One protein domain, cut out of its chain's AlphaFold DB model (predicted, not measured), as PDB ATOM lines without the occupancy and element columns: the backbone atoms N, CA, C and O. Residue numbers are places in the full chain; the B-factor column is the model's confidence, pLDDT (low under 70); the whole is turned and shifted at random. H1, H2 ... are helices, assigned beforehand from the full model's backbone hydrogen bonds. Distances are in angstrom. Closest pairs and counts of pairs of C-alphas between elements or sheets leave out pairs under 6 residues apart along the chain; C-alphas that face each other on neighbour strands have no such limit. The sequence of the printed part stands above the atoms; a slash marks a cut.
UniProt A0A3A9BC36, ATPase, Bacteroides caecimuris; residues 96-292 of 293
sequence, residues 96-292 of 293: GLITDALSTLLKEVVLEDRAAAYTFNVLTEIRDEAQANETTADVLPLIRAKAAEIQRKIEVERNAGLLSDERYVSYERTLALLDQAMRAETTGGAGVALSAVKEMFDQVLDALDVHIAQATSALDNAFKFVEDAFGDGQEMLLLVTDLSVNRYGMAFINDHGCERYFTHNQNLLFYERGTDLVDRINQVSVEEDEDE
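What this domain is: This is residues 96 to 292 of the 293 residues of the protein "ATPase" of Bacteroides caecimuris (UniProt A0A3A9BC36). Two long helices, H1 and H4, run side by side in opposite directions, with the hairpin of H2 and H3 packed on the later part of H1 and the short H5 and H6 near its beginning. Residues 269 to 292, mostly H7, stick out as an arm that adds to the length. The printed part has 197 residues with seven named helices, H1 to H7 in chain order, and no named strand: all helix. It is extended, with a radius of gyration of the C-alphas of 25.2 A and spans of 96 by 38 by 30 A.

Where its parts are: H1, residues 96 to 132, begins at C-alpha 96 (130.277, 208.808, 269.225) and is 53.7 A long; H4, residues 194 to 230, is 53.6 A. H2 is residues 140 to 159, H3 165 to 188, H5 234 to 245 and H6 247 to 256. H7, residues 259 to 290, is 47.3 A long and ends at C-alpha 290 (160.094, 242.016, 278.802).

How they stand to each other: H1, the hub, touches H4 at a shallow tilt of 20 degrees, opposite ways; the closest C-alphas, of Val 109 and Ile 212, are 6.3 A apart. H1, H4 and H5 form an up and down bundle, each helix running against the one before it. With residues 111 to 119 alone, H1 touches H3, closest at the C-alphas of Ala 115 and Ser 170, 3.8 A. H2 and H3 are a hairpin. H6 touches H1 at a steep tilt of 62 degrees, closest at the C-alphas of Tyr 248 and Lys 107, 5.1 A. H7 touches H5 with residues 261 to 268 alone, closest at the C-alphas of Asn 265 and Val 240, 6.4 A. H1 and H7 are apart. Every O i to N i+4 pair is within hydrogen-bond range in H1, H2, H4, H5, H6 and H7, and 16 of 20 in H3.

The domain as a whole: The C-alphas of Gly 189 and Glu 292, the two farthest apart, are 98.3 A apart. The printed part has no cut and no long link. Residues 185 to 190 and 269 to 292 have pLDDT under 70.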
ATOM      1  N   GLY A  96     130.523 209.256 270.597       90.31
ATOM      2  CA  GLY A  96     130.277 208.808 269.225       90.31
ATOM      3  C   GLY A  96     129.034 207.923 269.093       90.31
ATOM      4  O   GLY A  96     128.267 208.071 268.151       90.31
ATOM      5  N   LEU A  97     128.790 207.034 270.061       91.06
ATOM      6  CA  LEU A  97     127.584 206.202 270.104       91.06
ATOM      7  C   LEU A  97     126.304 207.034 270.282       91.06
ATOM      8  O   LEU A  97     125.305 206.781 269.610       91.06
ATOM      9  N   ILE A  98     126.328 208.026 271.176       94.62
ATOM     10  CA  ILE A  98     125.193 208.928 271.409       94.62
ATOM     11  C   ILE A  98     124.924 209.771 270.159       94.62
ATOM     12  O   ILE A  98     123.775 209.876 269.726       94.62
ATOM     13  N   THR A  99     125.962 210.365 269.564       94.12
ATOM     14  CA  THR A  99     125.798 211.238 268.398       94.12
ATOM     15  C   THR A  99     125.385 210.461 267.154       94.12
ATOM     16  O   THR A  99     124.572 210.978 266.391       94.12
ATOM     17  N   ASP A 100     125.844 209.222 266.960       90.44
ATOM     18  CA  ASP A 100     125.406 208.350 265.860       90.44
ATOM     19  C   ASP A 100     123.928 207.948 265.991       90.44
ATOM     20  O   ASP A 100     123.149 208.084 265.039       90.44
ATOM     21  N   ALA A 101     123.505 207.549 267.196       91.75
ATOM     22  CA  ALA A 101     122.114 207.199 267.470       91.75
ATOM     23  C   ALA A 101     121.174 208.402 267.269       91.75
ATOM     24  O   ALA A 101     120.167 208.294 266.565       91.75
ATOM     25  N   LEU A 102     121.541 209.577 267.798       95.81
ATOM     26  CA  LEU A 102     120.809 210.822 267.549       95.81
ATOM     27  C   LEU A 102     120.795 211.176 266.060       95.81
ATOM     28  O   LEU A 102     119.747 211.493 265.513       95.81
ATOM     29  N   SER A 103     121.940 211.107 265.382       94.00
ATOM     30  CA  SER A 103     122.047 211.437 263.958       94.00
ATOM     31  C   SER A 103     121.121 210.580 263.102       94.00
ATOM     32  O   SER A 103     120.510 211.094 262.164       94.00
ATOM     33  N   THR A 104     121.007 209.293 263.427       93.12
ATOM     34  CA  THR A 104     120.119 208.354 262.738       93.12
ATOM     35  C   THR A 104     118.655 208.708 262.977       93.12
ATOM     36  O   THR A 104     117.924 208.929 262.010       93.12
ATOM     37  N   LEU A 105     118.257 208.873 264.242       95.56
ATOM     38  CA  LEU A 105     116.891 209.236 264.624       95.56
ATOM     39  C   LEU A 105     116.448 210.564 263.989       95.56
ATOM     40  O   LEU A 105     115.405 210.643 263.345       95.56
ATOM     41  N   LEU A 106     117.268 211.612 264.116       96.50
ATOM     42  CA  LEU A 106     116.958 212.944 263.589       96.50
ATOM     43  C   LEU A 106     116.893 212.943 262.060       96.50
ATOM     44  O   LEU A 106     116.035 213.606 261.477       96.50
ATOM     45  N   LYS A 107     117.767 212.181 261.391       96.00
ATOM     46  CA  LYS A 107     117.706 212.005 259.938       96.00
ATOM     47  C   LYS A 107     116.381 211.386 259.512       96.00
ATOM     48  O   LYS A 107     115.785 211.889 258.566       96.00
ATOM     49  N   GLU A 108     115.935 210.318 260.163       95.38
ATOM     50  CA  GLU A 108     114.672 209.659 259.817       95.38
ATOM     51  C   GLU A 108     113.491 210.620 259.940       95.38
ATOM     52  O   GLU A 108     112.758 210.795 258.966       95.38
ATOM     53  N   VAL A 109     113.377 211.333 261.064       96.94
ATOM     54  CA  VAL A 109     112.277 212.285 261.277       96.94
ATOM     55  C   VAL A 109     112.313 213.441 260.283       96.94
ATOM     56  O   VAL A 109     111.283 213.779 259.705       96.94
ATOM     57  N   VAL A 110     113.489 214.016 260.004       96.50
ATOM     58  CA  VAL A 110     113.605 215.081 258.993       96.50
ATOM     59  C   VAL A 110     113.202 214.563 257.612       96.50
ATOM     60  O   VAL A 110     112.508 215.256 256.873       96.50
ATOM     61  N   LEU A 111     113.609 213.349 257.236       96.19
ATOM     62  CA  LEU A 111     113.214 212.766 255.953       96.19
ATOM     63  C   LEU A 111     111.700 212.520 255.871       96.19
ATOM     64  O   LEU A 111     111.114 212.736 254.808       96.19
ATOM     65  N   GLU A 112     111.067 212.095 256.965       95.81
ATOM     66  CA  GLU A 112     109.613 211.927 257.048       95.81
ATOM     67  C   GLU A 112     108.870 213.264 256.981       95.81
ATOM     68  O   GLU A 112     107.909 213.373 256.219       95.81
ATOM     69  N   ASP A 113     109.354 214.298 257.669       95.38
ATOM     70  CA  ASP A 113     108.803 215.655 257.606       95.38
ATOM     71  C   ASP A 113     108.848 216.222 256.177       95.38
ATOM     72  O   ASP A 113     107.833 216.656 255.621       95.38
ATOM     73  N   ARG A 114     110.003 216.121 255.505       96.19
ATOM     74  CA  ARG A 114     110.139 216.556 254.103       96.19
ATOM     75  C   ARG A 114     109.235 215.764 253.162       96.19
ATOM     76  O   ARG A 114     108.634 216.344 252.251       96.19
ATOM     77  N   ALA A 115     109.089 214.461 253.398       96.94
ATOM     78  CA  ALA A 115     108.177 213.620 252.640       96.94
ATOM     79  C   ALA A 115     106.707 214.010 252.857       96.94
ATOM     80  O   ALA A 115     105.949 214.076 251.884       96.94
ATOM     81  N   ALA A 116     106.306 214.312 254.093       96.94
ATOM     82  CA  ALA A 116     104.963 214.770 254.427       96.94
ATOM     83  C   ALA A 116     104.661 216.126 253.773       96.94
ATOM     84  O   ALA A 116     103.621 216.275 253.128       96.94
ATOM     85  N   ALA A 117     105.596 217.080 253.827       97.12
ATOM     86  CA  ALA A 117     105.461 218.375 253.162       97.12
ATOM     87  C   ALA A 117     105.316 218.234 251.635       97.12
ATOM     88  O   ALA A 117     104.468 218.883 251.014       97.12
ATOM     89  N   TYR A 118     106.108 217.359 251.008       97.81
ATOM     90  CA  TYR A 118     105.982 217.079 249.577       97.81
ATOM     91  C   TYR A 118     104.639 216.407 249.241       97.81
ATOM     92  O   TYR A 118     103.952 216.836 248.309       97.81
ATOM     93  N   THR A 119     104.225 215.420 250.036       98.12
ATOM     94  CA  THR A 119     102.938 214.727 249.885       98.12
ATOM     95  C   THR A 119     101.768 215.701 250.009       98.12
ATOM     96  O   THR A 119     100.865 215.683 249.174       98.12
ATOM     97  N   PHE A 120     101.801 216.608 250.988       97.75
ATOM     98  CA  PHE A 120     100.779 217.636 251.177       97.75
ATOM     99  C   PHE A 120     100.592 218.499 249.923       97.75
ATOM    100  O   PHE A 120      99.457 218.755 249.512       97.75
ATOM    101  N   ASN A 121     101.689 218.910 249.280       98.06
ATOM    102  CA  ASN A 121     101.628 219.679 248.036       98.06
ATOM    103  C   ASN A 121     100.978 218.868 246.905       98.06
ATOM    104  O   ASN A 121     100.071 219.362 246.238       98.06
ATOM    105  N   VAL A 122     101.359 217.597 246.742       97.88
ATOM    106  CA  VAL A 122     100.767 216.699 245.733       97.88
ATOM    107  C   VAL A 122      99.267 216.498 245.974       97.88
ATOM    108  O   VAL A 122      98.469 216.579 245.041       97.88
ATOM    109  N   LEU A 123      98.851 216.275 247.222       96.75
ATOM    110  CA  LEU A 123      97.437 216.116 247.573       96.75
ATOM    111  C   LEU A 123      96.641 217.415 247.396       96.75
ATOM    112  O   LEU A 123      95.467 217.371 247.029       96.75
ATOM    113  N   THR A 124      97.276 218.566 247.619       97.31
ATOM    114  CA  THR A 124      96.699 219.889 247.351       97.31
ATOM    115  C   THR A 124      96.425 220.062 245.857       97.31
ATOM    116  O   THR A 124      95.318 220.447 245.492       97.31
ATOM    117  N   GLU A 125      97.369 219.687 244.990       97.06
ATOM    118  CA  GLU A 125      97.159 219.695 243.537       97.06
ATOM    119  C   GLU A 125      96.019 218.754 243.118       97.06
ATOM    120  O   GLU A 125      95.143 219.155 242.352       97.06
ATOM    121  N   ILE A 126      95.968 217.531 243.665       95.81
ATOM    122  CA  ILE A 126      94.868 216.585 243.401       95.81
ATOM    123  C   ILE A 126      93.524 217.176 243.836       95.81
ATOM    124  O   ILE A 126      92.547 217.078 243.095       95.81
ATOM    125  N   ARG A 127      93.456 217.788 245.025       95.44
ATOM    126  CA  ARG A 127      92.242 218.442 245.531       95.44
ATOM    127  C   ARG A 127      91.786 219.547 244.583       95.44
ATOM    128  O   ARG A 127      90.604 219.592 244.250       95.44
ATOM    129  N   ASP A 128      92.693 220.429 244.179       96.12
ATOM    130  CA  ASP A 128      92.361 221.596 243.363       96.12
ATOM    131  C   ASP A 128      91.906 221.166 241.954       96.12
ATOM    132  O   ASP A 128      90.886 221.651 241.455       96.12
ATOM    133  N   GLU A 129      92.571 220.173 241.351       95.12
ATOM    134  CA  GLU A 129      92.154 219.565 240.079       95.12
ATOM    135  C   GLU A 129      90.809 218.822 240.198       95.12
ATOM    136  O   GLU A 129      89.972 218.904 239.296       95.12
ATOM    137  N   ALA A 130      90.556 218.126 241.311       93.25
ATOM    138  CA  ALA A 130      89.290 217.432 241.550       93.25
ATOM    139  C   ALA A 130      88.115 218.402 241.734       93.25
ATOM    140  O   ALA A 130      87.012 218.137 241.259       93.25
ATOM    141  N   GLN A 131      88.343 219.531 242.410       92.75
ATOM    142  CA  GLN A 131      87.335 220.579 242.578       92.75
ATOM    143  C   GLN A 131      87.014 221.268 241.251       92.75
ATOM    144  O   GLN A 131      85.842 221.471 240.947       92.75
ATOM    145  N   ALA A 132      88.031 221.576 240.443       93.81
ATOM    146  CA  ALA A 132      87.844 222.204 239.136       93.81
ATOM    147  C   ALA A 132      87.045 221.326 238.155       93.81
ATOM    148  O   ALA A 132      86.310 221.853 237.323       93.81
ATOM    149  N   ASN A 133      87.181 220.002 238.263       90.75
ATOM    150  CA  ASN A 133      86.521 219.035 237.384       90.75
ATOM    151  C   ASN A 133      85.235 218.425 237.974       90.75
ATOM    152  O   ASN A 133      84.640 217.560 237.336       90.75
ATOM    153  N   GLU A 134      84.813 218.841 239.175       89.19
ATOM    154  CA  GLU A 134      83.673 218.268 239.916       89.19
ATOM    155  C   GLU A 134      83.783 216.738 240.144       89.19
ATOM    156  O   GLU A 134      82.785 216.021 240.219       89.19
ATOM    157  N   THR A 135      85.010 216.217 240.291       88.31
ATOM    158  CA  THR A 135      85.326 214.776 240.397       88.31
ATOM    159  C   THR A 135      85.757 214.346 241.802       88.31
ATOM    160  O   THR A 135      86.387 213.308 241.980       88.31
ATOM    161  N   THR A 136      85.401 215.094 242.848       82.94
ATOM    162  CA  THR A 136      85.824 214.800 244.236       82.94
ATOM    163  C   THR A 136      85.342 213.446 244.772       82.94
ATOM    164  O   THR A 136      85.902 212.939 245.747       82.94
ATOM    165  N   ALA A 137      84.296 212.874 244.164       83.06
ATOM    166  CA  ALA A 137      83.769 211.552 244.496       83.06
ATOM    167  C   ALA A 137      84.633 210.398 243.951       83.06
ATOM    168  O   ALA A 137      84.616 209.322 244.537       83.06
ATOM    169  N   ASP A 138      85.389 210.629 242.873       89.69
ATOM    170  CA  ASP A 138      86.334 209.662 242.315       89.69
ATOM    171  C   ASP A 138      87.587 210.366 241.773       89.69
ATOM    172  O   ASP A 138      87.652 210.810 240.624       89.69
ATOM    173  N   VAL A 139      88.606 210.461 242.626       92.75
ATOM    174  CA  VAL A 139      89.907 211.055 242.294       92.75
ATOM    175  C   VAL A 139      90.921 210.026 241.786       92.75
ATOM    176  O   VAL A 139      92.076 210.374 241.541       92.75
ATOM    177  N   LEU A 140      90.521 208.766 241.580       92.00
ATOM    178  CA  LEU A 140      91.421 207.697 241.140       92.00
ATOM    179  C   LEU A 140      92.177 208.024 239.833       92.00
ATOM    180  O   LEU A 140      93.383 207.754 239.772       92.00
ATOM    181  N   PRO A 141      91.557 208.625 238.792       92.50
ATOM    182  CA  PRO A 141      92.289 209.022 237.589       92.50
ATOM    183  C   PRO A 141      93.382 210.063 237.872       92.50
ATOM    184  O   PRO A 141      94.468 209.973 237.297       92.50
ATOM    185  N   LEU A 142      93.120 211.009 238.781       94.88
ATOM    186  CA  LEU A 142      94.074 212.049 239.181       94.88
ATOM    187  C   LEU A 142      95.235 211.452 239.981       94.88
ATOM    188  O   LEU A 142      96.392 211.745 239.689       94.88
ATOM    189  N   ILE A 143      94.944 210.542 240.916       95.12
ATOM    190  CA  ILE A 143      95.962 209.797 241.671       95.12
ATOM    191  C   ILE A 143      96.894 209.038 240.721       95.12
ATOM    192  O   ILE A 143      98.113 209.156 240.830       95.12
ATOM    193  N   ARG A 144      96.339 208.301 239.748       95.00
ATOM    194  CA  ARG A 144      97.136 207.565 238.751       95.00
ATOM    195  C   ARG A 144      98.008 208.496 237.913       95.00
ATOM    196  O   ARG A 144      99.167 208.174 237.653       95.00
ATOM    197  N   ALA A 145      97.466 209.640 237.495       96.25
ATOM    198  CA  ALA A 145      98.207 210.628 236.723       96.25
ATOM    199  C   ALA A 145      99.382 211.210 237.525       96.25
ATOM    200  O   ALA A 145     100.509 211.212 237.025       96.25
ATOM    201  N   LYS A 146      99.147 211.619 238.780       97.19
ATOM    202  CA  LYS A 146     100.192 212.154 239.668       97.19
ATOM    203  C   LYS A 146     101.237 211.105 240.031       97.19
ATOM    204  O   LYS A 146     102.425 211.397 239.960       97.19
ATOM    205  N   ALA A 147     100.842 209.865 240.316       97.50
ATOM    206  CA  ALA A 147     101.793 208.780 240.557       97.50
ATOM    207  C   ALA A 147     102.712 208.547 239.340       97.50
ATOM    208  O   ALA A 147     103.932 208.466 239.481       97.50
ATOM    209  N   ALA A 148     102.155 208.525 238.122       97.75
ATOM    210  CA  ALA A 148     102.942 208.401 236.893       97.75
ATOM    211  C   ALA A 148     103.829 209.630 236.610       97.75
ATOM    212  O   ALA A 148     104.881 209.516 235.977       97.75
ATOM    213  N   GLU A 149     103.419 210.824 237.037       97.75
ATOM    214  CA  GLU A 149     104.249 212.028 236.986       97.75
ATOM    215  C   GLU A 149     105.449 211.928 237.933       97.75
ATOM    216  O   GLU A 149     106.581 212.123 237.489       97.75
ATOM    217  N   ILE A 150     105.221 211.550 239.192       97.94
ATOM    218  CA  ILE A 150     106.281 211.372 240.192       97.94
ATOM    219  C   ILE A 150     107.265 210.287 239.741       97.94
ATOM    220  O   ILE A 150     108.473 210.508 239.782       97.94
ATOM    221  N   GLN A 151     106.778 209.158 239.213       97.38
ATOM    222  CA  GLN A 151     107.641 208.093 238.694       97.38
ATOM    223  C   GLN A 151     108.549 208.586 237.556       97.38
ATOM    224  O   GLN A 151     109.759 208.355 237.571       97.38
ATOM    225  N   ARG A 152     107.992 209.337 236.596       97.06
ATOM    226  CA  ARG A 152     108.788 209.965 235.528       97.06
ATOM    227  C   ARG A 152     109.794 210.965 236.089       97.06
ATOM    228  O   ARG A 152     110.911 211.049 235.585       97.06
ATOM    229  N   LYS A 153     109.424 211.715 237.127       95.94
ATOM    230  CA  LYS A 153     110.317 212.666 237.796       95.94
ATOM    231  C   LYS A 153     111.512 211.958 238.437       95.94
ATOM    232  O   LYS A 153     112.639 212.399 238.224       95.94
ATOM    233  N   ILE A 154     111.287 210.836 239.130       96.44
ATOM    234  CA  ILE A 154     112.355 209.980 239.675       96.44
ATOM    235  C   ILE A 154     113.311 209.551 238.559       96.44
ATOM    236  O   ILE A 154     114.521 209.715 238.693       96.44
ATOM    237  N   GLU A 155     112.786 209.019 237.453       96.25
ATOM    238  CA  GLU A 155     113.601 208.535 236.332       96.25
ATOM    239  C   GLU A 155     114.445 209.650 235.705       96.25
ATOM    240  O   GLU A 155     115.641 209.467 235.467       96.25
ATOM    241  N   VAL A 156     113.846 210.820 235.468       96.56
ATOM    242  CA  VAL A 156     114.536 211.983 234.897       96.56
ATOM    243  C   VAL A 156     115.637 212.483 235.831       96.56
ATOM    244  O   VAL A 156     116.773 212.656 235.389       96.56
ATOM    245  N   GLU A 157     115.339 212.688 237.116       96.12
ATOM    246  CA  GLU A 157     116.325 213.179 238.086       96.12
ATOM    247  C   GLU A 157     117.447 212.161 238.326       96.12
ATOM    248  O   GLU A 157     118.612 212.551 238.425       96.12
ATOM    249  N   ARG A 158     117.126 210.860 238.357       94.69
ATOM    250  CA  ARG A 158     118.114 209.780 238.487       94.69
ATOM    251  C   ARG A 158     119.060 209.753 237.289       94.69
ATOM    252  O   ARG A 158     120.271 209.745 237.480       94.69
ATOM    253  N   ASN A 159     118.525 209.795 236.069       94.69
ATOM    254  CA  ASN A 159     119.335 209.796 234.847       94.69
ATOM    255  C   ASN A 159     120.200 211.059 234.712       94.69
ATOM    256  O   ASN A 159     121.261 211.013 234.094       94.69
ATOM    257  N   ALA A 160     119.765 212.175 235.299       95.25
ATOM    258  CA  ALA A 160     120.523 213.421 235.345       95.25
ATOM    259  C   ALA A 160     121.546 213.490 236.499       95.25
ATOM    260  O   ALA A 160     122.297 214.460 236.568       95.25
ATOM    261  N   GLY A 161     121.576 212.511 237.414       92.94
ATOM    262  CA  GLY A 161     122.422 212.553 238.614       92.94
ATOM    263  C   GLY A 161     122.018 213.637 239.624       92.94
ATOM    264  O   GLY A 161     122.849 214.082 240.409       92.94
ATOM    265  N   LEU A 162     120.759 214.090 239.590       93.56
ATOM    266  CA  LEU A 162     120.221 215.167 240.436       93.56
ATOM    267  C   LEU A 162     119.320 214.657 241.573       93.56
ATOM    268  O   LEU A 162     118.820 215.454 242.369       93.56
ATOM    269  N   LEU A 163     119.082 213.345 241.634       93.62
ATOM    270  CA  LEU A 163     118.230 212.724 242.638       93.62
ATOM    271  C   LEU A 163     119.003 212.532 243.948       93.62
ATOM    272  O   LEU A 163     119.773 211.587 244.091       93.62
ATOM    273  N   SER A 164     118.788 213.431 244.904       91.88
ATOM    274  CA  SER A 164     119.270 213.275 246.282       91.88
ATOM    275  C   SER A 164     118.430 212.261 247.064       91.88
ATOM    276  O   SER A 164     117.224 212.180 246.821       91.88
ATOM    277  N   ASP A 165     119.008 211.636 248.091       88.25
ATOM    278  CA  ASP A 165     118.308 210.732 249.021       88.25
ATOM    279  C   ASP A 165     117.023 211.342 249.604       88.25
ATOM    280  O   ASP A 165     115.977 210.705 249.595       88.25
ATOM    281  N   GLU A 166     117.069 212.607 250.032       91.75
ATOM    282  CA  GLU A 166     115.919 213.322 250.610       91.75
ATOM    283  C   GLU A 166     114.727 213.401 249.641       91.75
ATOM    284  O   GLU A 166     113.589 213.069 249.988       91.75
ATOM    285  N   ARG A 167     114.997 213.768 248.382       94.69
ATOM    286  CA  ARG A 167     113.989 213.769 247.311       94.69
ATOM    287  C   ARG A 167     113.490 212.368 247.002       94.69
ATOM    288  O   ARG A 167     112.293 212.189 246.818       94.69
ATOM    289  N   TYR A 168     114.392 211.391 246.944       95.00
ATOM    290  CA  TYR A 168     114.017 210.012 246.663       95.00
ATOM    291  C   TYR A 168     113.050 209.473 247.721       95.00
ATOM    292  O   TYR A 168     111.981 208.986 247.362       95.00
ATOM    293  N   VAL A 169     113.363 209.657 249.007       94.56
ATOM    294  CA  VAL A 169     112.479 209.270 250.116       94.56
ATOM    295  C   VAL A 169     111.139 209.999 250.029       94.56
ATOM    296  O   VAL A 169     110.095 209.360 250.141       94.56
ATOM    297  N   SER A 170     111.139 211.304 249.742       97.31
ATOM    298  CA  SER A 170     109.900 212.078 249.576       97.31
ATOM    299  C   SER A 170     109.004 211.523 248.462       97.31
ATOM    300  O   SER A 170     107.792 211.379 248.644       97.31
ATOM    301  N   TYR A 171     109.596 211.172 247.317       97.94
ATOM    302  CA  TYR A 171     108.873 210.590 246.187       97.94
ATOM    303  C   TYR A 171     108.331 209.195 246.510       97.94
ATOM    304  O   TYR A 171     107.148 208.945 246.293       97.94
ATOM    305  N   GLU A 172     109.158 208.312 247.071       97.44
ATOM    306  CA  GLU A 172     108.767 206.946 247.444       97.44
ATOM    307  C   GLU A 172     107.637 206.935 248.482       97.44
ATOM    308  O   GLU A 172     106.644 206.231 248.304       97.44
ATOM    309  N   ARG A 173     107.723 207.760 249.533       96.56
ATOM    310  CA  ARG A 173     106.674 207.857 250.565       96.56
ATOM    311  C   ARG A 173     105.355 208.379 249.996       96.56
ATOM    312  O   ARG A 173     104.297 207.836 250.312       96.56
ATOM    313  N   THR A 174     105.417 209.370 249.105       97.94
ATOM    314  CA  THR A 174     104.222 209.876 248.411       97.94
ATOM    315  C   THR A 174     103.602 208.793 247.535       97.94
ATOM    316  O   THR A 174     102.396 208.565 247.591       97.94
ATOM    317  N   LEU A 175     104.417 208.091 246.740       98.00
ATOM    318  CA  LEU A 175     103.952 206.993 245.892       98.00
ATOM    319  C   LEU A 175     103.333 205.862 246.715       98.00
ATOM    320  O   LEU A 175     102.302 205.333 246.309       98.00
ATOM    321  N   ALA A 176     103.903 205.530 247.874       96.69
ATOM    322  CA  ALA A 176     103.358 204.522 248.777       96.69
ATOM    323  C   ALA A 176     101.957 204.902 249.290       96.69
ATOM    324  O   ALA A 176     101.054 204.064 249.259       96.69
ATOM    325  N   LEU A 177     101.745 206.163 249.687       96.31
ATOM    326  CA  LEU A 177     100.422 206.658 250.087       96.31
ATOM    327  C   LEU A 177      99.421 206.597 248.922       96.31
ATOM    328  O   LEU A 177      98.292 206.131 249.084       96.31
ATOM    329  N   LEU A 178      99.832 207.042 247.731       95.69
ATOM    330  CA  LEU A 178      98.983 206.997 246.538       95.69
ATOM    331  C   LEU A 178      98.637 205.552 246.143       95.69
ATOM    332  O   LEU A 178      97.498 205.280 245.766       95.69
ATOM    333  N   ASP A 179      99.577 204.614 246.262       94.38
ATOM    334  CA  ASP A 179      99.339 203.187 246.017       94.38
ATOM    335  C   ASP A 179      98.382 202.579 247.047       94.38
ATOM    336  O   ASP A 179      97.454 201.855 246.680       94.38
ATOM    337  N   GLN A 180      98.519 202.938 248.324       91.94
ATOM    338  CA  GLN A 180      97.564 202.550 249.362       91.94
ATOM    339  C   GLN A 180      96.146 203.046 249.038       91.94
ATOM    340  O   GLN A 180      95.189 202.270 249.126       91.94
ATOM    341  N   ALA A 181      96.009 204.297 248.590       91.12
ATOM    342  CA  ALA A 181      94.729 204.851 248.158       91.12
ATOM    343  C   ALA A 181      94.151 204.105 246.940       91.12
ATOM    344  O   ALA A 181      92.958 203.796 246.916       91.12
ATOM    345  N   MET A 182      94.985 203.745 245.955       90.62
ATOM    346  CA  MET A 182      94.558 202.948 244.796       90.62
ATOM    347  C   MET A 182      94.086 201.542 245.192       90.62
ATOM    348  O   MET A 182      93.097 201.053 244.648       90.62
ATOM    349  N   ARG A 183      94.748 200.888 246.153       86.81
ATOM    350  CA  ARG A 183      94.365 199.545 246.631       86.81
ATOM    351  C   ARG A 183      93.076 199.544 247.455       86.81
ATOM    352  O   ARG A 183      92.336 198.555 247.433       86.81
ATOM    353  N   ALA A 184      92.777 200.632 248.162       78.38
ATOM    354  CA  ALA A 184      91.524 200.759 248.905       78.38
ATOM    355  C   ALA A 184      90.288 200.686 247.981       78.38
ATOM    356  O   ALA A 184      89.269 200.109 248.363       78.38
ATOM    357  N   GLU A 185      90.398 201.164 246.736       69.12
ATOM    358  CA  GLU A 185      89.324 201.113 245.730       69.12
ATOM    359  C   GLU A 185      88.969 199.693 245.296       69.12
ATOM    360  O   GLU A 185      87.788 199.339 245.255       69.12
ATOM    361  N   THR A 186      89.976 198.846 245.063       59.94
ATOM    362  CA  THR A 186      89.780 197.450 244.637       59.94
ATOM    363  C   THR A 186      88.928 196.617 245.601       59.94
ATOM    364  O   THR A 186      88.417 195.569 245.212       59.94
ATOM    365  N   THR A 187      88.743 197.079 246.842       60.06
ATOM    366  CA  THR A 187      87.915 196.407 247.857       60.06
ATOM    367  C   THR A 187      86.459 196.906 247.870       60.06
ATOM    368  O   THR A 187      85.579 196.197 248.355       60.06
ATOM    369  N   GLY A 188      86.185 198.106 247.337       58.06
ATOM    370  CA  GLY A 188      84.895 198.802 247.464       58.06
ATOM    371  C   GLY A 188      84.148 199.096 246.156       58.06
ATOM    372  O   GLY A 188      82.942 199.329 246.206       58.06
ATOM    373  N   GLY A 189      84.819 199.085 244.996       59.00
ATOM    374  CA  GLY A 189      84.204 199.224 243.662       59.00
ATOM    375  C   GLY A 189      83.480 200.551 243.374       59.00
ATOM    376  O   GLY A 189      82.756 200.640 242.384       59.00
ATOM    377  N   ALA A 190      83.640 201.564 244.233       64.94
ATOM    378  CA  ALA A 190      82.921 202.840 244.179       64.94
ATOM    379  C   ALA A 190      83.822 204.054 243.850       64.94
ATOM    380  O   ALA A 190      83.395 205.190 244.043       64.94
ATOM    381  N   GLY A 191      85.044 203.826 243.348       76.00
ATOM    382  CA  GLY A 191      86.051 204.879 243.149       76.00
ATOM    383  C   GLY A 191      86.766 205.280 244.445       76.00
ATOM    384  O   GLY A 191      86.486 204.744 245.520       76.00
ATOM    385  N   VAL A 192      87.716 206.216 244.347       85.25
ATOM    386  CA  VAL A 192      88.432 206.765 245.516       85.25
ATOM    387  C   VAL A 192      87.901 208.155 245.835       85.25
ATOM    388  O   VAL A 192      88.139 209.096 245.081       85.25
ATOM    389  N   ALA A 193      87.237 208.316 246.979       89.88
ATOM    390  CA  ALA A 193      86.820 209.632 247.449       89.88
ATOM    391  C   ALA A 193      88.021 210.440 247.966       89.88
ATOM    392  O   ALA A 193      88.869 209.918 248.694       89.88
ATOM    393  N   LEU A 194      88.049 211.743 247.674       89.62
ATOM    394  CA  LEU A 194      89.102 212.646 248.157       89.62
ATOM    395  C   LEU A 194      89.223 212.657 249.695       89.62
ATOM    396  O   LEU A 194      90.322 212.784 250.230       89.62
ATOM    397  N   SER A 195      88.104 212.499 250.412       90.06
ATOM    398  CA  SER A 195      88.093 212.441 251.879       90.06
ATOM    399  C   SER A 195      88.864 211.240 252.429       90.06
ATOM    400  O   SER A 195      89.566 211.392 253.420       90.06
ATOM    401  N   ALA A 196      88.799 210.082 251.766       90.62
ATOM    402  CA  ALA A 196      89.521 208.887 252.200       90.62
ATOM    403  C   ALA A 196      91.042 209.059 252.054       90.62
ATOM    404  O   ALA A 196      91.798 208.653 252.931       90.62
ATOM    405  N   VAL A 197      91.498 209.709 250.977       92.81
ATOM    406  CA  VAL A 197      92.926 210.031 250.787       92.81
ATOM    407  C   VAL A 197      93.406 211.000 251.865       92.81
ATOM    408  O   VAL A 197      94.503 210.842 252.392       92.81
ATOM    409  N   LYS A 198      92.568 211.984 252.215       93.75
ATOM    410  CA  LYS A 198      92.863 212.912 253.304       93.75
ATOM    411  C   LYS A 198      92.999 212.179 254.640       93.75
ATOM    412  O   LYS A 198      93.989 212.392 255.318       93.75
ATOM    413  N   GLU A 199      92.072 211.286 254.979       94.19
ATOM    414  CA  GLU A 199      92.141 210.499 256.222       94.19
ATOM    415  C   GLU A 199      93.412 209.638 256.303       94.19
ATOM    416  O   GLU A 199      94.016 209.533 257.366       94.19
ATOM    417  N   MET A 200      93.855 209.049 255.185       94.62
ATOM    418  CA  MET A 200      95.129 208.319 255.139       94.62
ATOM    419  C   MET A 200      96.326 209.245 255.374       94.62
ATOM    420  O   MET A 200      97.268 208.863 256.060       94.62
ATOM    421  N   PHE A 201      96.304 210.454 254.811       97.12
ATOM    422  CA  PHE A 201      97.372 211.427 255.024       97.12
ATOM    423  C   PHE A 201      97.378 211.985 256.450       97.12
ATOM    424  O   PHE A 201      98.448 212.135 257.029       97.12
ATOM    425  N   ASP A 202      96.207 212.215 257.043       97.00
ATOM    426  CA  ASP A 202      96.081 212.645 258.438       97.00
ATOM    427  C   ASP A 202      96.726 211.599 259.380       97.00
ATOM    428  O   ASP A 202      97.469 211.971 260.279       97.00
ATOM    429  N   GLN A 203      96.587 210.291 259.104       95.88
ATOM    430  CA  GLN A 203      97.293 209.232 259.855       95.88
ATOM    431  C   GLN A 203      98.822 209.288 259.710       95.88
ATOM    432  O   GLN A 203      99.543 208.929 260.640       95.88
ATOM    433  N   VAL A 204      99.327 209.708 258.545       95.94
ATOM    434  CA  VAL A 204     100.769 209.915 258.334       95.94
ATOM    435  C   VAL A 204     101.262 211.099 259.165       95.94
ATOM    436  O   VAL A 204     102.326 210.997 259.769       95.94
ATOM    437  N   LEU A 205     100.491 212.189 259.229       97.25
ATOM    438  CA  LEU A 205     100.820 213.347 260.065       97.25
ATOM    439  C   LEU A 205     100.785 213.000 261.558       97.25
ATOM    440  O   LEU A 205     101.725 213.335 262.268       97.25
ATOM    441  N   ASP A 206      99.771 212.257 262.013       97.69
ATOM    442  CA  ASP A 206      99.675 211.811 263.408       97.69
ATOM    443  C   ASP A 206     100.889 210.952 263.814       97.69
ATOM    444  O   ASP A 206     101.419 211.085 264.917       97.69
ATOM    445  N   ALA A 207     101.351 210.064 262.925       96.00
ATOM    446  CA  ALA A 207     102.547 209.257 263.164       96.00
ATOM    447  C   ALA A 207     103.827 210.112 263.184       96.00
ATOM    448  O   ALA A 207     104.674 209.926 264.059       96.00
ATOM    449  N   LEU A 208     103.944 211.071 262.260       96.81
ATOM    450  CA  LEU A 208     105.064 212.008 262.210       96.81
ATOM    451  C   LEU A 208     105.147 212.855 263.489       96.81
ATOM    452  O   LEU A 208     106.233 212.996 264.044       96.81
ATOM    453  N   ASP A 209     104.023 213.353 264.005       97.69
ATOM    454  CA  ASP A 209     103.985 214.117 265.259       97.69
ATOM    455  C   ASP A 209     104.514 213.294 266.446       97.69
ATOM    456  O   ASP A 209     105.254 213.807 267.291       97.69
ATOM    457  N   VAL A 210     104.193 211.993 266.498       97.50
ATOM    458  CA  VAL A 210     104.739 211.075 267.510       97.50
ATOM    459  C   VAL A 210     106.252 210.926 267.354       97.50
ATOM    460  O   VAL A 210     106.971 211.009 268.352       97.50
ATOM    461  N   HIS A 211     106.747 210.737 266.132       96.81
ATOM    462  CA  HIS A 211     108.181 210.596 265.875       96.81
ATOM    463  C   HIS A 211     108.957 211.888 266.175       96.81
ATOM    464  O   HIS A 211     110.028 211.829 266.779       96.81
ATOM    465  N   ILE A 212     108.403 213.060 265.846       97.12
ATOM    466  CA  ILE A 212     108.967 214.365 266.224       97.12
ATOM    467  C   ILE A 212     109.068 214.464 267.747       97.12
ATOM    468  O   ILE A 212     110.138 214.770 268.266       97.12
ATOM    469  N   ALA A 213     107.995 214.147 268.478       97.00
ATOM    470  CA  ALA A 213     108.003 214.205 269.939       97.00
ATOM    471  C   ALA A 213     109.026 213.240 270.568       97.00
ATOM    472  O   ALA A 213     109.695 213.592 271.547       97.00
ATOM    473  N   GLN A 214     109.174 212.037 270.004       96.44
ATOM    474  CA  GLN A 214     110.193 211.068 270.414       96.44
ATOM    475  C   GLN A 214     111.605 211.600 270.162       96.44
ATOM    476  O   GLN A 214     112.431 211.565 271.071       96.44
ATOM    477  N   ALA A 215     111.874 212.155 268.979       97.19
ATOM    478  CA  ALA A 215     113.173 212.721 268.634       97.19
ATOM    479  C   ALA A 215     113.537 213.946 269.485       97.19
ATOM    480  O   ALA A 215     114.670 214.046 269.957       97.19
ATOM    481  N   THR A 216     112.580 214.838 269.759       97.25
ATOM    482  CA  THR A 216     112.770 215.960 270.690       97.25
ATOM    483  C   THR A 216     113.118 215.454 272.089       97.25
ATOM    484  O   THR A 216     114.090 215.915 272.684       97.25
ATOM    485  N   SER A 217     112.377 214.460 272.590       96.81
ATOM    486  CA  SER A 217     112.639 213.870 273.909       96.81
ATOM    487  C   SER A 217     114.010 213.192 273.959       96.81
ATOM    488  O   SER A 217     114.749 213.384 274.919       96.81
ATOM    489  N   ALA A 218     114.379 212.448 272.915       97.19
ATOM    490  CA  ALA A 218     115.677 211.791 272.801       97.19
ATOM    491  C   ALA A 218     116.836 212.785 272.826       97.19
ATOM    492  O   ALA A 218     117.827 212.564 273.525       97.19
ATOM    493  N   LEU A 219     116.694 213.899 272.109       96.75
ATOM    494  CA  LEU A 219     117.681 214.967 272.101       96.75
ATOM    495  C   LEU A 219     117.839 215.582 273.499       96.75
ATOM    496  O   LEU A 219     118.957 215.669 274.008       96.75
ATOM    497  N   ASP A 220     116.734 215.929 274.161       96.19
ATOM    498  CA  ASP A 220     116.759 216.488 275.518       96.19
ATOM    499  C   ASP A 220     117.332 215.508 276.551       96.19
ATOM    500  O   ASP A 220     118.096 215.910 277.436       96.19
ATOM    501  N   ASN A 221     117.002 214.221 276.435       97.06
ATOM    502  CA  ASN A 221     117.515 213.169 277.306       97.06
ATOM    503  C   ASN A 221     119.014 212.937 277.102       97.06
ATOM    504  O   ASN A 221     119.734 212.763 278.084       97.06
ATOM    505  N   ALA A 222     119.505 212.998 275.861       97.00
ATOM    506  CA  ALA A 222     120.931 212.908 275.573       97.00
ATOM    507  C   ALA A 222     121.706 214.076 276.195       97.00
ATOM    508  O   ALA A 222     122.704 213.850 276.879       97.00
ATOM    509  N   PHE A 223     121.222 215.313 276.036       96.62
ATOM    510  CA  PHE A 223     121.827 216.472 276.700       96.62
ATOM    511  C   PHE A 223     121.823 216.317 278.218       96.62
ATOM    512  O   PHE A 223     122.854 216.514 278.853       96.62
ATOM    513  N   LYS A 224     120.689 215.914 278.799       96.00
ATOM    514  CA  LYS A 224     120.585 215.674 280.240       96.00
ATOM    515  C   LYS A 224     121.581 214.611 280.709       96.00
ATOM    516  O   LYS A 224     122.250 214.813 281.711       96.00
ATOM    517  N   PHE A 225     121.710 213.503 279.985       96.88
ATOM    518  CA  PHE A 225     122.670 212.458 280.324       96.88
ATOM    519  C   PHE A 225     124.110 212.983 280.309       96.88
ATOM    520  O   PHE A 225     124.874 212.696 281.229       96.88
ATOM    521  N   VAL A 226     124.479 213.775 279.298       96.56
ATOM    522  CA  VAL A 226     125.818 214.373 279.210       96.56
ATOM    523  C   VAL A 226     126.046 215.392 280.328       96.56
ATOM    524  O   VAL A 226     127.120 215.393 280.921       96.56
ATOM    525  N   GLU A 227     125.048 216.199 280.692       95.19
ATOM    526  CA  GLU A 227     125.125 217.088 281.860       95.19
ATOM    527  C   GLU A 227     125.318 216.307 283.160       95.19
ATOM    528  O   GLU A 227     126.202 216.627 283.954       95.19
ATOM    529  N   ASP A 228     124.520 215.260 283.367       94.94
ATOM    530  CA  ASP A 228     124.581 214.439 284.569       94.94
ATOM    531  C   ASP A 228     125.939 213.714 284.654       94.94
ATOM    532  O   ASP A 228     126.543 213.649 285.726       94.94
ATOM    533  N   ALA A 229     126.467 213.200 283.541       95.38
ATOM    534  CA  ALA A 229     127.719 212.445 283.519       95.38
ATOM    535  C   ALA A 229     128.986 213.321 283.495       95.38
ATOM    536  O   ALA A 229     129.993 212.967 284.107       95.38
ATOM    537  N   PHE A 230     128.962 214.451 282.792       94.62
ATOM    538  CA  PHE A 230     130.167 215.212 282.443       94.62
ATOM    539  C   PHE A 230     130.067 216.714 282.744       94.62
ATOM    540  O   PHE A 230     131.089 217.402 282.729       94.62
ATOM    541  N   GLY A 231     128.873 217.229 283.055       90.62
ATOM    542  CA  GLY A 231     128.619 218.662 283.215       90.62
ATOM    543  C   GLY A 231     128.880 219.440 281.922       90.62
ATOM    544  O   GLY A 231     128.699 218.921 280.823       90.62
ATOM    545  N   ASP A 232     129.381 220.669 282.053       84.94
ATOM    546  CA  ASP A 232     129.760 221.538 280.924       84.94
ATOM    547  C   ASP A 232     131.178 221.223 280.385       84.94
ATOM    548  O   ASP A 232     131.938 222.115 280.005       84.94
ATOM    549  N   GLY A 233     131.579 219.949 280.433       84.19
ATOM    550  CA  GLY A 233     132.910 219.474 280.049       84.19
ATOM    551  C   GLY A 233     133.159 219.406 278.536       84.19
ATOM    552  O   GLY A 233     132.395 219.909 277.712       84.19
ATOM    553  N   GLN A 234     134.245 218.728 278.150       88.62
ATOM    554  CA  GLN A 234     134.607 218.532 276.738       88.62
ATOM    555  C   GLN A 234     133.565 217.694 275.986       88.62
ATOM    556  O   GLN A 234     133.328 217.913 274.804       88.62
ATOM    557  N   GLU A 235     132.912 216.765 276.675       94.81
ATOM    558  CA  GLU A 235     131.872 215.895 276.134       94.81
ATOM    559  C   GLU A 235     130.629 216.694 275.712       94.81
ATOM    560  O   GLU A 235     130.048 216.417 274.663       94.81
ATOM    561  N   MET A 236     130.278 217.751 276.456       94.69
ATOM    562  CA  MET A 236     129.207 218.675 276.068       94.69
ATOM    563  C   MET A 236     129.565 219.452 274.795       94.69
ATOM    564  O   MET A 236     128.749 219.560 273.878       94.69
ATOM    565  N   LEU A 237     130.805 219.944 274.696       91.00
ATOM    566  CA  LEU A 237     131.303 220.599 273.482       91.00
ATOM    567  C   LEU A 237     131.273 219.654 272.273       91.00
ATOM    568  O   LEU A 237     130.861 220.078 271.191       91.00
ATOM    569  N   LEU A 238     131.674 218.390 272.444       91.50
ATOM    570  CA  LEU A 238     131.609 217.382 271.382       91.50
ATOM    571  C   LEU A 238     130.169 217.177 270.904       91.50
ATOM    572  O   LEU A 238     129.919 217.262 269.705       91.50
ATOM    573  N   LEU A 239     129.214 217.008 271.828       95.31
ATOM    574  CA  LEU A 239     127.798 216.844 271.484       95.31
ATOM    575  C   LEU A 239     127.265 218.032 270.674       95.31
ATOM    576  O   LEU A 239     126.664 217.845 269.615       95.31
ATOM    577  N   VAL A 240     127.494 219.260 271.151       94.19
ATOM    578  CA  VAL A 240     127.026 220.474 270.464       94.19
ATOM    579  C   VAL A 240     127.680 220.616 269.091       94.19
ATOM    580  O   VAL A 240     126.996 220.954 268.122       94.19
ATOM    581  N   THR A 241     128.983 220.356 268.987       90.88
ATOM    582  CA  THR A 241     129.735 220.494 267.731       90.88
ATOM    583  C   THR A 241     129.285 219.466 266.698       90.88
ATOM    584  O   THR A 241     128.988 219.843 265.563       90.88
ATOM    585  N   ASP A 242     129.156 218.197 267.089       92.31
ATOM    586  CA  ASP A 242     128.717 217.120 266.197       92.31
ATOM    587  C   ASP A 242     127.293 217.364 265.687       92.31
ATOM    588  O   ASP A 242     127.038 217.260 264.484       92.31
ATOM    589  N   LEU A 243     126.373 217.783 266.567       93.38
ATOM    590  CA  LEU A 243     125.015 218.166 266.165       93.38
ATOM    591  C   LEU A 243     125.011 219.367 265.215       93.38
ATOM    592  O   LEU A 243     124.212 219.394 264.281       93.38
ATOM    593  N   SER A 244     125.916 220.330 265.421       90.75
ATOM    594  CA  SER A 244     126.016 221.546 264.602       90.75
ATOM    595  C   SER A 244     126.570 221.285 263.201       90.75
ATOM    596  O   SER A 244     126.178 221.948 262.240       90.75
ATOM    597  N   VAL A 245     127.483 220.321 263.066       91.19
ATOM    598  CA  VAL A 245     128.048 219.910 261.773       91.19
ATOM    599  C   VAL A 245     127.127 218.919 261.053       91.19
ATOM    600  O   VAL A 245     127.116 218.862 259.819       91.19
ATOM    601  N   ASN A 246     126.307 218.164 261.789       91.69
ATOM    602  CA  ASN A 246     125.333 217.259 261.201       91.69
ATOM    603  C   ASN A 246     124.189 218.033 260.518       91.69
ATOM    604  O   ASN A 246     123.369 218.688 261.160       91.69
ATOM    605  N   ARG A 247     124.081 217.884 259.189       92.12
ATOM    606  CA  ARG A 247     123.023 218.504 258.371       92.12
ATOM    607  C   ARG A 247     121.612 218.235 258.905       92.12
ATOM    608  O   ARG A 247     120.802 219.158 258.930       92.12
ATOM    609  N   TYR A 248     121.300 216.988 259.254       93.94
ATOM    610  CA  TYR A 248     119.969 216.600 259.725       93.94
ATOM    611  C   TYR A 248     119.751 217.000 261.183       93.94
ATOM    612  O   TYR A 248     118.657 217.443 261.517       93.94
ATOM    613  N   GLY A 249     120.800 216.944 262.011       93.62
ATOM    614  CA  GLY A 249     120.775 217.460 263.379       93.62
ATOM    615  C   GLY A 249     120.383 218.936 263.415       93.62
ATOM    616  O   GLY A 249     119.393 219.302 264.046       93.62
ATOM    617  N   MET A 250     121.078 219.776 262.643       92.69
ATOM    618  CA  MET A 250     120.741 221.197 262.550       92.69
ATOM    619  C   MET A 250     119.403 221.473 261.871       92.69
ATOM    620  O   MET A 250     118.712 222.404 262.280       92.69
ATOM    621  N   ALA A 251     119.024 220.708 260.844       93.00
ATOM    622  CA  ALA A 251     117.706 220.857 260.230       93.00
ATOM    623  C   ALA A 251     116.594 220.615 261.262       93.00
ATOM    624  O   ALA A 251     115.721 221.462 261.417       93.00
ATOM    625  N   PHE A 252     116.688 219.522 262.026       95.94
ATOM    626  CA  PHE A 252     115.722 219.199 263.070       95.94
ATOM    627  C   PHE A 252     115.677 220.271 264.166       95.94
ATOM    628  O   PHE A 252     114.602 220.743 264.526       95.94
ATOM    629  N   ILE A 253     116.836 220.702 264.677       94.06
ATOM    630  CA  ILE A 253     116.912 221.719 265.737       94.06
ATOM    631  C   ILE A 253     116.332 223.060 265.271       94.06
ATOM    632  O   ILE A 253     115.682 223.745 266.057       94.06
ATOM    633  N   ASN A 254     116.537 223.446 264.012       89.44
ATOM    634  CA  ASN A 254     115.968 224.683 263.477       89.44
ATOM    635  C   ASN A 254     114.445 224.603 263.308       89.44
ATOM    636  O   ASN A 254     113.763 225.597 263.560       89.44
ATOM    637  N   ASP A 255     113.930 223.445 262.891       89.19
ATOM    638  CA  ASP A 255     112.508 223.261 262.588       89.19
ATOM    639  C   ASP A 255     111.669 223.001 263.856       89.19
ATOM    640  O   ASP A 255     110.549 223.502 263.965       89.19
ATOM    641  N   HIS A 256     112.214 222.274 264.840       91.31
ATOM    642  CA  HIS A 256     111.482 221.823 266.034       91.31
ATOM    643  C   HIS A 256     112.025 222.379 267.362       91.31
ATOM    644  O   HIS A 256     111.308 222.385 268.363       91.31
ATOM    645  N   GLY A 257     113.255 222.899 267.379       87.75
ATOM    646  CA  GLY A 257     113.892 223.465 268.569       87.75
ATOM    647  C   GLY A 257     114.544 222.438 269.501       87.75
ATOM    648  O   GLY A 257     114.190 221.263 269.533       87.75
ATOM    649  N   CYS A 258     115.513 222.909 270.291       91.31
ATOM    650  CA  CYS A 258     116.071 222.203 271.446       91.31
ATOM    651  C   CYS A 258     116.670 223.224 272.424       91.31
ATOM    652  O   CYS A 258     117.707 223.833 272.153       91.31
ATOM    653  N   GLU A 259     116.003 223.452 273.558       91.31
ATOM    654  CA  GLU A 259     116.396 224.498 274.514       91.31
ATOM    655  C   GLU A 259     117.774 224.225 275.132       91.31
ATOM    656  O   GLU A 259     118.594 225.141 275.260       91.31
ATOM    657  N   ARG A 260     118.069 222.956 275.449       92.44
ATOM    658  CA  ARG A 260     119.373 222.543 275.986       92.44
ATOM    659  C   ARG A 260     120.500 222.796 274.991       92.44
ATOM    660  O   ARG A 260     121.503 223.396 275.368       92.44
ATOM    661  N   TYR A 261     120.305 222.450 273.715       92.94
ATOM    662  CA  TYR A 261     121.269 222.769 272.660       92.94
ATOM    663  C   TYR A 261     121.554 224.273 272.599       92.94
ATOM    664  O   TYR A 261     122.715 224.677 272.631       92.94
ATOM    665  N   PHE A 262     120.518 225.119 272.543       89.50
ATOM    666  CA  PHE A 262     120.722 226.568 272.440       89.50
ATOM    667  C   PHE A 262     121.423 227.147 273.670       89.50
ATOM    668  O   PHE A 262     122.270 228.028 273.524       89.50
ATOM    669  N   THR A 263     121.104 226.637 274.861       89.50
ATOM    670  CA  THR A 263     121.747 227.039 276.116       89.50
ATOM    671  C   THR A 263     123.241 226.713 276.093       89.50
ATOM    672  O   THR A 263     124.073 227.597 276.300       89.50
ATOM    673  N   HIS A 264     123.597 225.472 275.756       88.50
ATOM    674  CA  HIS A 264     124.992 225.027 275.721       88.50
ATOM    675  C   HIS A 264     125.793 225.666 274.590       88.50
ATOM    676  O   HIS A 264     126.914 226.118 274.810       88.50
ATOM    677  N   ASN A 265     125.205 225.813 273.403       85.75
ATOM    678  CA  ASN A 265     125.847 226.495 272.281       85.75
ATOM    679  C   ASN A 265     126.155 227.971 272.605       85.75
ATOM    680  O   ASN A 265     127.231 228.475 272.288       85.75
ATOM    681  N   GLN A 266     125.247 228.671 273.299       80.25
ATOM    682  CA  GLN A 266     125.517 230.032 273.770       80.25
ATOM    683  C   GLN A 266     126.646 230.066 274.804       80.25
ATOM    684  O   GLN A 266     127.556 230.884 274.673       80.25
ATOM    685  N   ASN A 267     126.617 229.180 275.803       73.75
ATOM    686  CA  ASN A 267     127.652 229.110 276.837       73.75
ATOM    687  C   ASN A 267     129.048 228.880 276.239       73.75
ATOM    688  O   ASN A 267     130.006 229.535 276.651       73.75
ATOM    689  N   LEU A 268     129.152 228.029 275.215       70.19
ATOM    690  CA  LEU A 268     130.397 227.769 274.490       70.19
ATOM    691  C   LEU A 268     130.913 229.011 273.746       70.19
ATOM    692  O   LEU A 268     132.082 229.365 273.893       70.19
ATOM    693  N   LEU A 269     130.038 229.751 273.053       64.69
ATOM    694  CA  LEU A 269     130.397 231.022 272.399       64.69
ATOM    695  C   LEU A 269     130.897 232.085 273.393       64.69
ATOM    696  O   LEU A 269     131.708 232.945 273.038       64.69
ATOM    697  N   PHE A 270     130.403 232.072 274.634       57.88
ATOM    698  CA  PHE A 270     130.902 232.957 275.689       57.88
ATOM    699  C   PHE A 270     132.242 232.488 276.255       57.88
ATOM    700  O   PHE A 270     133.094 233.334 276.537       57.88
ATOM    701  N   TYR A 271     132.445 231.176 276.388       57.12
ATOM    702  CA  TYR A 271     133.699 230.610 276.874       57.12
ATOM    703  C   TYR A 271     134.852 230.902 275.911       57.12
ATOM    704  O   TYR A 271     135.871 231.423 276.354       57.12
ATOM    705  N   GLU A 272     134.650 230.707 274.601       55.38
ATOM    706  CA  GLU A 272     135.636 231.051 273.565       55.38
ATOM    707  C   GLU A 272     136.031 232.531 273.626       55.38
ATOM    708  O   GLU A 272     137.214 232.865 273.622       55.38
ATOM    709  N   ARG A 273     135.052 233.437 273.765       50.38
ATOM    710  CA  ARG A 273     135.319 234.879 273.917       50.38
ATOM    711  C   ARG A 273     136.067 235.203 275.210       50.38
ATOM    712  O   ARG A 273     136.882 236.123 275.223       50.38
ATOM    713  N   GLY A 274     135.768 234.494 276.297       48.66
ATOM    714  CA  GLY A 274     136.421 234.659 277.594       48.66
ATOM    715  C   GLY A 274     137.881 234.208 277.576       48.66
ATOM    716  O   GLY A 274     138.740 234.939 278.064       48.66
ATOM    717  N   THR A 275     138.176 233.059 276.965       54.47
ATOM    718  CA  THR A 275     139.550 232.574 276.772       54.47
ATOM    719  C   THR A 275     140.349 233.493 275.857       54.47
ATOM    720  O   THR A 275     141.465 233.853 276.207       54.47
ATOM    721  N   ASP A 276     139.747 233.996 274.775       54.88
ATOM    722  CA  ASP A 276     140.397 234.946 273.861       54.88
ATOM    723  C   ASP A 276     140.756 236.268 274.573       54.88
ATOM    724  O   ASP A 276     141.800 236.877 274.334       54.88
ATOM    725  N   LEU A 277     139.911 236.716 275.511       51.16
ATOM    726  CA  LEU A 277     140.188 237.873 276.368       51.16
ATOM    727  C   LEU A 277     141.313 237.601 277.375       51.16
ATOM    728  O   LEU A 277     142.164 238.467 277.569       51.16
ATOM    729  N   VAL A 278     141.330 236.425 278.007       59.47
ATOM    730  CA  VAL A 278     142.374 236.029 278.968       59.47
ATOM    731  C   VAL A 278     143.724 235.852 278.276       59.47
ATOM    732  O   VAL A 278     144.725 236.351 278.781       59.47
ATOM    733  N   ASP A 279     143.760 235.233 277.098       66.00
ATOM    734  CA  ASP A 279     144.984 235.061 276.313       66.00
ATOM    735  C   ASP A 279     145.540 236.406 275.837       66.00
ATOM    736  O   ASP A 279     146.748 236.632 275.903       66.00
ATOM    737  N   ARG A 280     144.672 237.352 275.457       54.88
ATOM    738  CA  ARG A 280     145.086 238.729 275.144       54.88
ATOM    739  C   ARG A 280     145.613 239.482 276.361       54.88
ATOM    740  O   ARG A 280     146.573 240.231 276.225       54.88
ATOM    741  N   ILE A 281     145.008 239.304 277.536       64.81
ATOM    742  CA  ILE A 281     145.516 239.896 278.784       64.81
ATOM    743  C   ILE A 281     146.885 239.300 279.126       64.81
ATOM    744  O   ILE A 281     147.804 240.053 279.432       64.81
ATOM    745  N   ASN A 282     147.041 237.981 279.002       63.47
ATOM    746  CA  ASN A 282     148.300 237.290 279.261       63.47
ATOM    747  C   ASN A 282     149.407 237.717 278.281       63.47
ATOM    748  O   ASN A 282     150.540 237.919 278.706       63.47
ATOM    749  N   GLN A 283     149.090 237.910 276.997       62.75
ATOM    750  CA  GLN A 283     150.038 238.436 276.005       62.75
ATOM    751  C   GLN A 283     150.498 239.858 276.344       62.75
ATOM    752  O   GLN A 283     151.692 240.128 276.303       62.75
ATOM    753  N   VAL A 284     149.582 240.737 276.764       63.06
ATOM    754  CA  VAL A 284     149.929 242.108 277.180       63.06
ATOM    755  C   VAL A 284     150.779 242.112 278.456       63.06
ATOM    756  O   VAL A 284     151.748 242.857 278.537       63.06
ATOM    757  N   SER A 285     150.488 241.243 279.431       53.84
ATOM    758  CA  SER A 285     151.300 241.149 280.654       53.84
ATOM    759  C   SER A 285     152.694 240.545 280.436       53.84
ATOM    760  O   SER A 285     153.604 240.841 281.198       53.84
ATOM    761  N   VAL A 286     152.884 239.712 279.406       55.12
ATOM    762  CA  VAL A 286     154.208 239.162 279.057       55.12
ATOM    763  C   VAL A 286     155.066 240.203 278.329       55.12
ATOM    764  O   VAL A 286     156.272 240.241 278.545       55.12
ATOM    765  N   GLU A 287     154.460 241.078 277.520       52.28
ATOM    766  CA  GLU A 287     155.165 242.191 276.865       52.28
ATOM    767  C   GLU A 287     155.608 243.275 277.870       52.28
ATOM    768  O   GLU A 287     156.698 243.825 277.733       52.28
ATOM    769  N   GLU A 288     154.827 243.535 278.927       49.81
ATOM    770  CA  GLU A 288     155.205 244.484 279.990       49.81
ATOM    771  C   GLU A 288     156.380 243.985 280.863       49.81
ATOM    772  O   GLU A 288     157.195 244.793 281.307       49.81
ATOM    773  N   ASP A 289     156.531 242.668 281.052       49.12
ATOM    774  CA  ASP A 289     157.641 242.068 281.818       49.12
ATOM    775  C   ASP A 289     158.959 241.951 281.011       49.12
ATOM    776  O   ASP A 289     160.039 241.794 281.598       49.12
ATOM    777  N   GLU A 290     158.906 242.016 279.674       49.31
ATOM    778  CA  GLU A 290     160.094 242.016 278.802       49.31
ATOM    779  C   GLU A 290     160.694 243.418 278.595       49.31
ATOM    780  O   GLU A 290     161.904 243.525 278.382       49.31
ATOM    781  N   ASP A 291     159.903 244.484 278.752       49.28
ATOM    782  CA  ASP A 291     160.363 245.881 278.659       49.28
ATOM    783  C   ASP A 291     160.982 246.427 279.973       49.28
ATOM    784  O   ASP A 291     161.574 247.512 279.980       49.28
ATOM    785  N   GLU A 292     160.916 245.677 281.085       48.69
ATOM    786  CA  GLU A 292     161.527 246.035 282.383       48.69
ATOM    787  C   GLU A 292     162.871 245.322 282.696       48.69
ATOM    788  O   GLU A 292     163.362 245.400 283.831       48.69
TER     789      GLU A 292